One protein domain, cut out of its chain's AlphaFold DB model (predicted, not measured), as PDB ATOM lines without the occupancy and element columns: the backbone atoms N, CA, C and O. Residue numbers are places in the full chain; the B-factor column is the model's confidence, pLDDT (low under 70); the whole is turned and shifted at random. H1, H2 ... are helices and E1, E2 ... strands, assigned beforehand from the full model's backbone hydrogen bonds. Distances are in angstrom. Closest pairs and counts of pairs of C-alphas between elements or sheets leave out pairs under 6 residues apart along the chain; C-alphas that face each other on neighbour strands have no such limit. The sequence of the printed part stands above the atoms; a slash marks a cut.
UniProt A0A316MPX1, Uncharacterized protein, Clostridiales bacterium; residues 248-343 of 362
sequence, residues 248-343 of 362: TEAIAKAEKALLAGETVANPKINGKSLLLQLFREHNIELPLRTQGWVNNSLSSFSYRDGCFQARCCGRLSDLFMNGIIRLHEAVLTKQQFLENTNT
ATOM      1  N   THR A 248     -17.802  21.797  15.343       93.12
ATOM      2  CA  THR A 248     -18.258  23.044  14.712       93.12
ATOM      3  C   THR A 248     -19.784  23.160  14.732       93.12
ATOM      4  O   THR A 248     -20.326  24.201  15.108       93.12
ATOM      5  N   GLU A 249     -20.498  22.081  14.401       93.69
ATOM      6  CA  GLU A 249     -21.963  22.034  14.431       93.69
ATOM      7  C   GLU A 249     -22.516  22.208  15.851       93.69
ATOM      8  O   GLU A 249     -23.496  22.932  16.053       93.69
ATOM      9  N   ALA A 250     -21.890  21.584  16.855       93.94
ATOM     10  CA  ALA A 250     -22.306  21.717  18.246       93.94
ATOM     11  C   ALA A 250     -22.126  23.151  18.768       93.94
ATOM     12  O   ALA A 250     -23.013  23.658  19.462       93.94
ATOM     13  N   ILE A 251     -21.019  23.814  18.409       94.44
ATOM     14  CA  ILE A 251     -20.769  25.224  18.735       94.44
ATOM     15  C   ILE A 251     -21.810  26.118  18.060       94.44
ATOM     16  O   ILE A 251     -22.499  26.861  18.757       94.44
ATOM     17  N   ALA A 252     -22.009  25.994  16.745       93.56
ATOM     18  CA  ALA A 252     -22.980  26.803  16.004       93.56
ATOM     19  C   ALA A 252     -24.416  26.619  16.529       93.56
ATOM     20  O   ALA A 252     -25.172  27.581  16.693       93.56
ATOM     21  N   LYS A 253     -24.797  25.381  16.867       94.94
ATOM     22  CA  LYS A 253     -26.093  25.080  17.484       94.94
ATOM     23  C   LYS A 253     -26.236  25.729  18.861       94.94
ATOM     24  O   LYS A 253     -27.310  26.241  19.176       94.94
ATOM     25  N   ALA A 254     -25.184  25.704  19.680       94.56
ATOM     26  CA  ALA A 254     -25.189  26.332  20.997       94.56
ATOM     27  C   ALA A 254     -25.251  27.865  20.902       94.56
ATOM     28  O   ALA A 254     -26.010  28.473  21.652       94.56
ATOM     29  N   GLU A 255     -24.526  28.473  19.958       94.94
ATOM     30  CA  GLU A 255     -24.600  29.908  19.645       94.94
ATOM     31  C   GLU A 255     -26.030  30.310  19.263       94.94
ATOM     32  O   GLU A 255     -26.609  31.209  19.873       94.94
ATOM     33  N   LYS A 256     -26.650  29.583  18.326       94.19
ATOM     34  CA  LYS A 256     -28.031  29.842  17.896       94.19
ATOM     35  C   LYS A 256     -29.039  29.703  19.041       94.19
ATOM     36  O   LYS A 256     -29.919  30.548  19.190       94.19
ATOM     37  N   ALA A 257     -28.916  28.653  19.854       94.06
ATOM     38  CA  ALA A 257     -29.791  28.439  21.005       94.06
ATOM     39  C   ALA A 257     -29.622  29.537  22.067       94.06
ATOM     40  O   ALA A 257     -30.612  29.982  22.648       94.06
ATOM     41  N   LEU A 258     -28.390  30.007  22.291       93.62
ATOM     42  CA  LEU A 258     -28.097  31.106  23.209       93.62
ATOM     43  C   LEU A 258     -28.789  32.402  22.770       93.62
ATOM     44  O   LEU A 258     -29.423  33.053  23.593       93.62
ATOM     45  N   LEU A 259     -28.715  32.737  21.480       92.69
ATOM     46  CA  LEU A 259     -29.329  33.939  20.904       92.69
ATOM     47  C   LEU A 259     -30.861  33.880  20.887       92.69
ATOM     48  O   LEU A 259     -31.532  34.874  21.149       92.69
ATOM     49  N   ALA A 260     -31.436  32.703  20.633       92.25
ATOM     50  CA  ALA A 260     -32.883  32.485  20.712       92.25
ATOM     51  C   ALA A 260     -33.412  32.459  22.166       92.25
ATOM     52  O   ALA A 260     -34.625  32.389  22.410       92.25
ATOM     53  N   GLY A 261     -32.516  32.479  23.159       90.81
ATOM     54  CA  GLY A 261     -32.838  32.291  24.571       90.81
ATOM     55  C   GLY A 261     -33.433  30.915  24.879       90.81
ATOM     56  O   GLY A 261     -34.249  30.780  25.793       90.81
ATOM     57  N   GLU A 262     -33.075  29.904  24.088       93.75
ATOM     58  CA  GLU A 262     -33.434  28.505  24.303       93.75
ATOM     59  C   GLU A 262     -32.501  27.841  25.330       93.75
ATOM     60  O   GLU A 262     -31.527  28.421  25.818       93.75
ATOM     61  N   THR A 263     -32.810  26.599  25.710       94.12
ATOM     62  CA  THR A 263     -31.954  25.837  26.627       94.12
ATOM     63  C   THR A 263     -30.716  25.308  25.904       94.12
ATOM     64  O   THR A 263     -30.810  24.427  25.052       94.12
ATOM     65  N   VAL A 264     -29.542  25.775  26.319       95.25
ATOM     66  CA  VAL A 264     -28.228  25.283  25.907       95.25
ATOM     67  C   VAL A 264     -27.798  24.147  26.840       95.25
ATOM     68  O   VAL A 264     -27.624  24.330  28.048       95.25
ATOM     69  N   ALA A 265     -27.636  22.947  26.285       93.56
ATOM     70  CA  ALA A 265     -27.111  21.791  27.009       93.56
ATOM     71  C   ALA A 265     -25.574  21.833  27.100       93.56
ATOM     72  O   ALA A 265     -24.911  22.414  26.247       93.56
ATOM     73  N   ASN A 266     -25.004  21.171  28.110       93.62
ATOM     74  CA  ASN A 266     -23.556  21.049  28.303       93.62
ATOM     75  C   ASN A 266     -23.082  19.582  28.177       93.62
ATOM     76  O   ASN A 266     -22.629  18.994  29.164       93.62
ATOM     77  N   PRO A 267     -23.221  18.942  26.999       93.81
ATOM     78  CA  PRO A 267     -22.648  17.622  26.763       93.81
ATOM     79  C   PRO A 267     -21.115  17.692  26.681       93.81
ATOM     80  O   PRO A 267     -20.519  18.771  26.594       93.81
ATOM     81  N   LYS A 268     -20.472  16.520  26.686       92.75
ATOM     82  CA  LYS A 268     -19.047  16.406  26.371       92.75
ATOM     83  C   LYS A 268     -18.869  16.134  24.879       92.75
ATOM     84  O   LYS A 268     -19.301  15.080  24.430       92.75
ATOM     85  N   ILE A 269     -18.203  17.033  24.159       90.12
ATOM     86  CA  ILE A 269     -17.801  16.857  22.757       90.12
ATOM     87  C   ILE A 269     -16.286  16.655  22.731       90.12
ATOM     88  O   ILE A 269     -15.543  17.423  23.349       90.12
ATOM     89  N   ASN A 270     -15.815  15.576  22.101       86.44
ATOM     90  CA  ASN A 270     -14.396  15.190  22.102       86.44
ATOM     91  C   ASN A 270     -13.792  15.135  23.526       86.44
ATOM     92  O   ASN A 270     -12.669  15.573  23.784       86.44
ATOM     93  N   GLY A 271     -14.585  14.659  24.497       87.38
ATOM     94  CA  GLY A 271     -14.203  14.535  25.910       87.38
ATOM     95  C   GLY A 271     -14.204  15.839  26.724       87.38
ATOM     96  O   GLY A 271     -13.944  15.791  27.930       87.38
ATOM     97  N   LYS A 272     -14.528  16.988  26.119       91.56
ATOM     98  CA  LYS A 272     -14.511  18.317  26.756       91.56
ATOM     99  C   LYS A 272     -15.919  18.907  26.856       91.56
ATOM    100  O   LYS A 272     -16.779  18.595  26.049       91.56
ATOM    101  N   SER A 273     -16.164  19.750  27.860       93.69
ATOM    102  CA  SER A 273     -17.446  20.456  28.017       93.69
ATOM    103  C   SER A 273     -17.695  21.385  26.825       93.69
ATOM    104  O   SER A 273     -16.891  22.291  26.591       93.69
ATOM    105  N   LEU A 274     -18.831  21.192  26.139       95.25
ATOM    106  CA  LEU A 274     -19.272  22.049  25.030       95.25
ATOM    107  C   LEU A 274     -19.289  23.518  25.447       95.25
ATOM    108  O   LEU A 274     -18.861  24.393  24.704       95.25
ATOM    109  N   LEU A 275     -19.746  23.796  26.669       94.00
ATOM    110  CA  LEU A 275     -19.860  25.166  27.131       94.00
ATOM    111  C   LEU A 275     -18.495  25.819  27.369       94.00
ATOM    112  O   LEU A 275     -18.301  26.971  27.000       94.00
ATOM    113  N   LEU A 276     -17.531  25.101  27.953       94.62
ATOM    114  CA  LEU A 276     -16.171  25.631  28.110       94.62
ATOM    115  C   LEU A 276     -15.472  25.843  26.767       94.62
ATOM    116  O   LEU A 276     -14.682  26.776  26.640       94.62
ATOM    117  N   GLN A 277     -15.757  24.994  25.781       93.69
ATOM    118  CA  GLN A 277     -15.285  25.191  24.413       93.69
ATOM    119  C   GLN A 277     -15.910  26.442  23.792       93.69
ATOM    120  O   GLN A 277     -15.181  27.286  23.290       93.69
ATOM    121  N   LEU A 278     -17.222  26.626  23.944       94.56
ATOM    122  CA  LEU A 278     -17.926  27.821  23.490       94.56
ATOM    123  C   LEU A 278     -17.345  29.101  24.114       94.56
ATOM    124  O   LEU A 278     -17.049  30.054  23.408       94.56
ATOM    125  N   PHE A 279     -17.082  29.115  25.422       95.12
ATOM    126  CA  PHE A 279     -16.385  30.233  26.069       95.12
ATOM    127  C   PHE A 279     -15.009  30.518  25.453       95.12
ATOM    128  O   PHE A 279     -14.637  31.679  25.278       95.12
ATOM    129  N   ARG A 280     -14.261  29.466  25.105       94.06
ATOM    130  CA  ARG A 280     -12.930  29.580  24.508       94.06
ATOM    131  C   ARG A 280     -12.970  30.151  23.092       94.06
ATOM    132  O   ARG A 280     -12.147  31.011  22.805       94.06
ATOM    133  N   GLU A 281     -13.921  29.727  22.258       93.56
ATOM    134  CA  GLU A 281     -14.088  30.254  20.891       93.56
ATOM    135  C   GLU A 281     -14.365  31.759  20.872       93.56
ATOM    136  O   GLU A 281     -13.940  32.479  19.974       93.56
ATOM    137  N   HIS A 282     -15.016  32.259  21.922       93.94
ATOM    138  CA  HIS A 282     -15.292  33.685  22.097       93.94
ATOM    139  C   HIS A 282     -14.230  34.417  22.927       93.94
ATOM    140  O   HIS A 282     -14.445  35.555  23.336       93.94
ATOM    141  N   ASN A 283     -13.074  33.793  23.180       92.94
ATOM    142  CA  ASN A 283     -11.969  34.359  23.965       92.94
ATOM    143  C   ASN A 283     -12.375  34.816  25.381       92.94
ATOM    144  O   ASN A 283     -11.866  35.804  25.917       92.94
ATOM    145  N   ILE A 284     -13.300  34.095  26.018       93.94
ATOM    146  CA  ILE A 284     -13.761  34.379  27.377       93.94
ATOM    147  C   ILE A 284     -13.187  33.340  28.334       93.94
ATOM    148  O   ILE A 284     -13.572  32.171  28.347       93.94
ATOM    149  N   GLU A 285     -12.292  33.786  29.207       92.06
ATOM    150  CA  GLU A 285     -11.718  32.930  30.237       92.06
ATOM    151  C   GLU A 285     -12.548  32.952  31.524       92.06
ATOM    152  O   GLU A 285     -12.780  33.997  32.139       92.06
ATOM    153  N   LEU A 286     -12.965  31.765  31.965       92.62
ATOM    154  CA  LEU A 286     -13.565  31.560  33.282       92.62
ATOM    155  C   LEU A 286     -12.489  31.157  34.302       92.62
ATOM    156  O   LEU A 286     -11.588  30.388  33.963       92.62
ATOM    157  N   PRO A 287     -12.594  31.557  35.582       93.88
ATOM    158  CA  PRO A 287     -11.690  31.078  36.627       93.88
ATOM    159  C   PRO A 287     -11.697  29.548  36.751       93.88
ATOM    160  O   PRO A 287     -12.754  28.925  36.643       93.88
ATOM    161  N   LEU A 288     -10.549  28.934  37.064       92.19
ATOM    162  CA  LEU A 288     -10.391  27.467  37.142       92.19
ATOM    163  C   LEU A 288     -11.448  26.779  38.019       92.19
ATOM    164  O   LEU A 288     -11.981  25.730  37.658       92.19
ATOM    165  N   ARG A 289     -11.806  27.391  39.153       92.19
ATOM    166  CA  ARG A 289     -12.854  26.872  40.045       92.19
ATOM    167  C   ARG A 289     -14.225  26.831  39.359       92.19
ATOM    168  O   ARG A 289     -14.973  25.876  39.552       92.19
ATOM    169  N   THR A 290     -14.536  27.836  38.545       92.31
ATOM    170  CA  THR A 290     -15.768  27.907  37.749       92.31
ATOM    171  C   THR A 290     -15.740  26.893  36.611       92.31
ATOM    172  O   THR A 290     -16.742  26.225  36.387       92.31
ATOM    173  N   GLN A 291     -14.596  26.697  35.949       93.50
ATOM    174  CA  GLN A 291     -14.452  25.650  34.929       93.50
ATOM    175  C   GLN A 291     -14.688  24.249  35.517       93.50
ATOM    176  O   GLN A 291     -15.434  23.447  34.956       93.50
ATOM    177  N   GLY A 292     -14.113  23.970  36.692       92.38
ATOM    178  CA  GLY A 292     -14.352  22.727  37.426       92.38
ATOM    179  C   GLY A 292     -15.824  22.534  37.803       92.38
ATOM    180  O   GLY A 292     -16.337  21.420  37.718       92.38
ATOM    181  N   TRP A 293     -16.524  23.610  38.165       93.81
ATOM    182  CA  TRP A 293     -17.965  23.571  38.420       93.81
ATOM    183  C   TRP A 293     -18.772  23.293  37.143       93.81
ATOM    184  O   TRP A 293     -19.617  22.400  37.149       93.81
ATOM    185  N   VAL A 294     -18.473  23.965  36.026       92.62
ATOM    186  CA  VAL A 294     -19.138  23.720  34.731       92.62
ATOM    187  C   VAL A 294     -18.998  22.254  34.308       92.62
ATOM    188  O   VAL A 294     -19.980  21.640  33.905       92.62
ATOM    189  N   ASN A 295     -17.813  21.659  34.469       92.56
ATOM    190  CA  ASN A 295     -17.568  20.262  34.097       92.56
ATOM    191  C   ASN A 295     -18.346  19.239  34.938       92.56
ATOM    192  O   ASN A 295     -18.721  18.189  34.423       92.56
ATOM    193  N   ASN A 296     -18.538  19.510  36.232       92.00
ATOM    194  CA  ASN A 296     -19.028  18.507  37.184       92.00
ATOM    195  C   ASN A 296     -20.467  18.743  37.647       92.00
ATOM    196  O   ASN A 296     -21.072  17.859  38.247       92.00
ATOM    197  N   SER A 297     -20.995  19.950  37.457       91.44
ATOM    198  CA  SER A 297     -22.215  20.389  38.133       91.44
ATOM    199  C   SER A 297     -23.253  20.998  37.203       91.44
ATOM    200  O   SER A 297     -24.424  20.986  37.568       91.44
ATOM    201  N   LEU A 298     -22.883  21.494  36.020       93.19
ATOM    202  CA  LEU A 298     -23.822  22.128  35.093       93.19
ATOM    203  C   LEU A 298     -24.301  21.154  34.009       93.19
ATOM    204  O   LEU A 298     -23.500  20.672  33.211       93.19
ATOM    205  N   SER A 299     -25.615  20.936  33.931       92.56
ATOM    206  CA  SER A 299     -26.242  20.124  32.879       92.56
ATOM    207  C   SER A 299     -26.728  20.966  31.696       92.56
ATOM    208  O   SER A 299     -26.515  20.589  30.546       92.56
ATOM    209  N   SER A 300     -27.391  22.093  31.961       93.56
ATOM    210  CA  SER A 300     -27.901  23.004  30.928       93.56
ATOM    211  C   SER A 300     -28.235  24.379  31.507       93.56
ATOM    212  O   SER A 300     -28.410  24.514  32.722       93.56
ATOM    213  N   PHE A 301     -28.374  25.389  30.651       94.38
ATOM    214  CA  PHE A 301     -28.851  26.719  31.033       94.38
ATOM    215  C   PHE A 301     -29.665  27.382  29.918       94.38
ATOM    216  O   PHE A 301     -29.614  26.944  28.778       94.38
ATOM    217  N   SER A 302     -30.397  28.442  30.238       92.50
ATOM    218  CA  SER A 302     -31.012  29.360  29.281       92.50
ATOM    219  C   SER A 302     -30.856  30.791  29.786       92.50
ATOM    220  O   SER A 302     -30.915  31.044  30.995       92.50
ATOM    221  N   TYR A 303     -30.673  31.725  28.860       92.38
ATOM    222  CA  TYR A 303     -30.522  33.145  29.151       92.38
ATOM    223  C   TYR A 303     -31.371  33.950  28.173       92.38
ATOM    224  O   TYR A 303     -31.244  33.771  26.967       92.38
ATOM    225  N   ARG A 304     -32.256  34.808  28.685       90.50
ATOM    226  CA  ARG A 304     -33.105  35.688  27.873       90.50
ATOM    227  C   ARG A 304     -33.416  36.955  28.655       90.50
ATOM    228  O   ARG A 304     -33.866  36.852  29.790       90.50
ATOM    229  N   ASP A 305     -33.188  38.124  28.064       81.62
ATOM    230  CA  ASP A 305     -33.581  39.432  28.619       81.62
ATOM    231  C   ASP A 305     -33.179  39.635  30.095       81.62
ATOM    232  O   ASP A 305     -33.967  40.074  30.932       81.62
ATOM    233  N   GLY A 306     -31.951  39.241  30.452       79.19
ATOM    234  CA  GLY A 306     -31.431  39.333  31.824       79.19
ATOM    235  C   GLY A 306     -31.943  38.256  32.791       79.19
ATOM    236  O   GLY A 306     -31.491  38.194  33.934       79.19
ATOM    237  N   CYS A 307     -32.841  37.372  32.352       83.56
ATOM    238  CA  CYS A 307     -33.327  36.233  33.123       83.56
ATOM    239  C   CYS A 307     -32.484  34.988  32.839       83.56
ATOM    240  O   CYS A 307     -32.372  34.533  31.700       83.56
ATOM    241  N   PHE A 308     -31.925  34.407  33.900       88.25
ATOM    242  CA  PHE A 308     -31.069  33.232  33.822       88.25
ATOM    243  C   PHE A 308     -31.723  32.028  34.507       88.25
ATOM    244  O   PHE A 308     -32.154  32.110  35.658       88.25
ATOM    245  N   GLN A 309     -31.765  30.890  33.816       88.38
ATOM    246  CA  GLN A 309     -32.207  29.615  34.380       88.38
ATOM    247  C   GLN A 309     -31.148  28.549  34.111       88.38
ATOM    248  O   GLN A 309     -30.615  28.463  33.011       88.38
ATOM    249  N   ALA A 310     -30.842  27.710  35.100       89.38
ATOM    250  CA  ALA A 310     -29.924  26.591  34.918       89.38
ATOM    251  C   ALA A 310     -30.400  25.331  35.622       89.38
ATOM    252  O   ALA A 310     -30.984  25.366  36.705       89.38
ATOM    253  N   ARG A 311     -30.073  24.198  35.004       91.44
ATOM    254  CA  ARG A 311     -30.125  22.882  35.621       91.44
ATOM    255  C   ARG A 311     -28.711  22.523  36.052       91.44
ATOM    256  O   ARG A 311     -27.865  22.193  35.219       91.44
ATOM    257  N   CYS A 312     -28.456  22.603  37.352       89.44
ATOM    258  CA  CYS A 312     -27.163  22.274  37.935       89.44
ATOM    259  C   CYS A 312     -27.296  21.630  39.317       89.44
ATOM    260  O   CYS A 312     -28.260  21.868  40.043       89.44
ATOM    261  N   CYS A 313     -26.288  20.853  39.701       83.19
ATOM    262  CA  CYS A 313     -26.126  20.349  41.057       83.19
ATOM    263  C   CYS A 313     -25.369  21.384  41.905       83.19
ATOM    264  O   CYS A 313     -24.212  21.695  41.631       83.19
ATOM    265  N   GLY A 314     -25.999  21.906  42.959       81.31
ATOM    266  CA  GLY A 314     -25.391  22.891  43.862       81.31
ATOM    267  C   GLY A 314     -25.750  24.344  43.535       81.31
ATOM    268  O   GLY A 314     -26.697  24.614  42.802       81.31
ATOM    269  N   ARG A 315     -25.024  25.295  44.140       82.50
ATOM    270  CA  ARG A 315     -25.281  26.733  43.957       82.50
ATOM    271  C   ARG A 315     -24.761  27.222  42.610       82.50
ATOM    272  O   ARG A 315     -23.664  26.851  42.195       82.50
ATOM    273  N   LEU A 316     -25.544  28.095  41.990       82.38
ATOM    274  CA  LEU A 316     -25.170  28.802  40.777       82.38
ATOM    275  C   LEU A 316     -24.030  29.794  41.063       82.38
ATOM    276  O   LEU A 316     -23.982  30.393  42.136       82.38
ATOM    277  N   SER A 317     -23.095  29.927  40.122       82.38
ATOM    278  CA  SER A 317     -21.916  30.790  40.256       82.38
ATOM    279  C   SER A 317     -22.154  32.155  39.606       82.38
ATOM    280  O   SER A 317     -22.417  32.224  38.408       82.38
ATOM    281  N   ASP A 318     -21.981  33.243  40.360       85.62
ATOM    282  CA  ASP A 318     -22.098  34.614  39.829       85.62
ATOM    283  C   ASP A 318     -21.066  34.895  38.731       85.62
ATOM    284  O   ASP A 318     -21.367  35.509  37.712       85.62
ATOM    285  N   LEU A 319     -19.849  34.364  38.892       88.44
ATOM    286  CA  LEU A 319     -18.783  34.464  37.890       88.44
ATOM    287  C   LEU A 319     -19.153  33.751  36.587       88.44
ATOM    288  O   LEU A 319     -18.746  34.180  35.513       88.44
ATOM    289  N   PHE A 320     -19.915  32.662  36.686       90.62
ATOM    290  CA  PHE A 320     -20.424  31.958  35.519       90.62
ATOM    291  C   PHE A 320     -21.547  32.748  34.837       90.62
ATOM    292  O   PHE A 320     -21.493  32.921  33.625       90.62
ATOM    293  N   MET A 321     -22.508  33.285  35.599       89.75
ATOM    294  CA  MET A 321     -23.582  34.128  35.052       89.75
ATOM    295  C   MET A 321     -23.027  35.362  34.332       89.75
ATOM    296  O   MET A 321     -23.400  35.625  33.193       89.75
ATOM    297  N   ASN A 322     -22.065  36.059  34.943       91.19
ATOM    298  CA  ASN A 322     -21.364  37.178  34.306       91.19
ATOM    299  C   ASN A 322     -20.621  36.745  33.035       91.19
ATOM    300  O   ASN A 322     -20.570  37.486  32.057       91.19
ATOM    301  N   GLY A 323     -20.061  35.531  33.034       92.12
ATOM    302  CA  GLY A 323     -19.492  34.923  31.837       92.12
ATOM    303  C   GLY A 323     -20.531  34.763  30.727       92.12
ATOM    304  O   GLY A 323     -20.262  35.156  29.599       92.12
ATOM    305  N   ILE A 324     -21.717  34.234  31.035       93.56
ATOM    306  CA  ILE A 324     -22.787  34.020  30.049       93.56
ATOM    307  C   ILE A 324     -23.267  35.331  29.425       93.56
ATOM    308  O   ILE A 324     -23.513  35.357  28.225       93.56
ATOM    309  N   ILE A 325     -23.345  36.417  30.198       92.38
ATOM    310  CA  ILE A 325     -23.691  37.743  29.663       92.38
ATOM    311  C   ILE A 325     -22.663  38.171  28.609       92.38
ATOM    312  O   ILE A 325     -23.028  38.459  27.472       92.38
ATOM    313  N   ARG A 326     -21.370  38.109  28.955       93.31
ATOM    314  CA  ARG A 326     -20.273  38.426  28.023       93.31
ATOM    315  C   ARG A 326     -20.274  37.517  26.798       93.31
ATOM    316  O   ARG A 326     -19.964  37.964  25.702       93.31
ATOM    317  N   LEU A 327     -20.598  36.240  26.989       94.19
ATOM    318  CA  LEU A 327     -20.679  35.268  25.908       94.19
ATOM    319  C   LEU A 327     -21.817  35.616  24.954       94.19
ATOM    320  O   LEU A 327     -21.588  35.685  23.756       94.19
ATOM    321  N   HIS A 328     -23.010  35.888  25.476       93.81
ATOM    322  CA  HIS A 328     -24.160  36.302  24.679       93.81
ATOM    323  C   HIS A 328     -23.850  37.566  23.861       93.81
ATOM    324  O   HIS A 328     -24.107  37.588  22.663       93.81
ATOM    325  N   GLU A 329     -23.225  38.579  24.469       92.44
ATOM    326  CA  GLU A 329     -22.770  39.790  23.766       92.44
ATOM    327  C   GLU A 329     -21.749  39.486  22.657       92.44
ATOM    328  O   GLU A 329     -21.863  40.015  21.548       92.44
ATOM    329  N   ALA A 330     -20.776  38.609  22.922       93.44
ATOM    330  CA  ALA A 330     -19.774  38.199  21.939       93.44
ATOM    331  C   ALA A 330     -20.398  37.438  20.757       93.44
ATOM    332  O   ALA A 330     -20.081  37.735  19.604       93.44
ATOM    333  N   VAL A 331     -21.335  36.519  21.025       92.62
ATOM    334  CA  VAL A 331     -22.064  35.784  19.979       92.62
ATOM    335  C   VAL A 331     -22.917  36.735  19.135       92.62
ATOM    336  O   VAL A 331     -22.881  36.645  17.910       92.62
ATOM    337  N   LEU A 332     -23.630  37.679  19.761       91.62
ATOM    338  CA  LEU A 332     -24.395  38.707  19.042       91.62
ATOM    339  C   LEU A 332     -23.502  39.531  18.118       91.62
ATOM    340  O   LEU A 332     -23.833  39.734  16.955       91.62
ATOM    341  N   THR A 333     -22.358  39.976  18.636       90.25
ATOM    342  CA  THR A 333     -21.390  40.771  17.876       90.25
ATOM    343  C   THR A 333     -20.888  39.982  16.664       90.25
ATOM    344  O   THR A 333     -20.904  40.488  15.546       90.25
ATOM    345  N   LYS A 334     -20.505  38.713  16.864       88.62
ATOM    346  CA  LYS A 334     -20.079  37.805  15.788       88.62
ATOM    347  C   LYS A 334     -21.160  37.639  14.716       88.62
ATOM    348  O   LYS A 334     -20.836  37.675  13.533       88.62
ATOM    349  N   GLN A 335     -22.425  37.480  15.107       86.69
ATOM    350  CA  GLN A 335     -23.529  37.341  14.157       86.69
ATOM    351  C   GLN A 335     -23.752  38.623  13.341       86.69
ATOM    352  O   GLN A 335     -23.877  38.545  12.124       86.69
ATOM    353  N   GLN A 336     -23.721  39.794  13.983       86.81
ATOM    354  CA  GLN A 336     -23.851  41.086  13.297       86.81
ATOM    355  C   GLN A 336     -22.732  41.313  12.273       86.81
ATOM    356  O   GLN A 336     -22.984  41.835  11.191       86.81
ATOM    357  N   PHE A 337     -21.500  40.894  12.583       84.44
ATOM    358  CA  PHE A 337     -20.402  40.946  11.617       84.44
ATOM    359  C   PHE A 337     -20.642  40.035  10.409       84.44
ATOM    360  O   PHE A 337     -20.448  40.487   9.288       84.44
ATOM    361  N   LEU A 338     -21.093  38.794  10.624       81.31
ATOM    362  CA  LEU A 338     -21.384  37.843   9.542       81.31
ATOM    363  C   LEU A 338     -22.541  38.303   8.639       81.31
ATOM    364  O   LEU A 338     -22.504  38.093   7.430       81.31
ATOM    365  N   GLU A 339     -23.566  38.930   9.216       78.00
ATOM    366  CA  GLU A 339     -24.696  39.488   8.464       78.00
ATOM    367  C   GLU A 339     -24.252  40.682   7.604       78.00
ATOM    368  O   GLU A 339     -24.576  40.730   6.418       78.00
ATOM    369  N   ASN A 340     -23.429  41.587   8.142       74.38
ATOM    370  CA  ASN A 340     -22.909  42.730   7.383       74.38
ATOM    371  C   ASN A 340     -21.985  42.297   6.229       74.38
ATOM    372  O   ASN A 340     -22.122  42.813   5.126       74.38
ATOM    373  N   THR A 341     -21.111  41.304   6.433       63.53
ATOM    374  CA  THR A 341     -20.211  40.814   5.369       63.53
ATOM    375  C   THR A 341     -20.947  40.115   4.226       63.53
ATOM    376  O   THR A 341     -20.540  40.249   3.080       63.53
ATOM    377  N   ASN A 342     -22.042  39.401   4.509       59.72
ATOM    378  CA  ASN A 342     -22.866  38.788   3.458       59.72
ATOM    379  C   ASN A 342     -23.656  39.836   2.657       59.72
ATOM    380  O   ASN A 342     -23.925  39.633   1.478       59.72
ATOM    381  N   THR A 343     -24.016  40.957   3.289       58.97
ATOM    382  CA  THR A 343     -24.722  42.061   2.617       58.97
ATOM    383  C   THR A 343     -23.789  42.802   1.651       58.97
ATOM    384  O   THR A 343     -24.199  43.148   0.547       58.97
TER     385      THR A 343
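Overview. This is residues 248 to 343 of the 362 residues of an uncharacterized protein of Clostridiales bacterium (UniProt A0A316MPX1). A two-stranded hairpin, E1 and E2, and three short helices, H1, H2 and H3, gather along one long helix, H4, whose residues 336 to 343 stick out as an arm beyond this body. H2 lies nearest the middle, between H1 and H3, while the link from H1 to H2 runs past E1 and pairs briefly with it. The printed part has 96 residues, with four named helices and two named strands in the order H1 H2 H3 E1 E2 H4; the sheet is E1 - E2, antiparallel, and the class is mostly helix. The whole is compact, with a radius of gyration of the C-alphas of 13.0 A and spans of 45 by 31 by 21 A.

Along the chain. Strand E1, residues 298 to 304, is 17.9 A long from first to last C-alpha, and E2, residues 307 to 312, is 16.0 A long. H4, residues 318 to 343, measures 38.0 A and ends at C-alpha 343 at (-24.722, 42.061, 2.617). H1, residues 248 to 259, measures 16.7 A and begins at C-alpha 248 at (-18.258, 23.044, 14.712). H2, residues 274 to 281, measures 10.6 A, and H3, residues 288 to 297, measures 13.8 A.

Arrangement. E1 and E2 form a hairpin, antiparallel at 171 degrees; N 302 and O 309 are 2.8 A apart and N 309 and O 302 are 3.0 A apart, within hydrogen-bond range. Residues 264 to 265 pair antiparallel with residues 300 to 301 of E1. The closest C-alphas of E1 and H4 are those of Tyr 303 and Ile 324, 7.8 A apart; those of E2 and H4 are Phe 308 and Met 321, 7.6 A apart. H1 and H4 touch, about perpendicular at 76 degrees, with residues 255 to 259 of H1 and 328 to 332 of H4; the closest C-alphas are those of Glu 255 and Val 331, 6.4 A apart. H1 touches H2 with residues 250 to 255 alone, about perpendicular at 89 degrees, the closest C-alphas being those of Ile 251 and Leu 278, 6.1 A apart. H2 and H3 form a helical hairpin and only just touch, with 3 pairs of C-alphas within 8 A, the closest those of Leu 276 and Gln 291 at 7.0 A; they run opposite ways at a shallow tilt of 30 degrees. H2 and H4 are close but not clearly touching, with the C-alphas of Phe 279 and Leu 327 closest at 6.6 A. H1 and H3 are apart. In H1, H2, H3 and H4 every O i to N i+4 pair is within hydrogen-bond range.

Size, cuts and confidence. The C-alphas of Gly 314 and Thr 343 are the two farthest apart, at 45.5 A. Without residues 336 to 343, which stand free, the body spans 32 by 30 by 20 A. The printed part has no cut. The link from H1 to H2, 14 residues, is long. The mean pLDDT of the printed part is 90.0, and residues 341 to 343 are under 70.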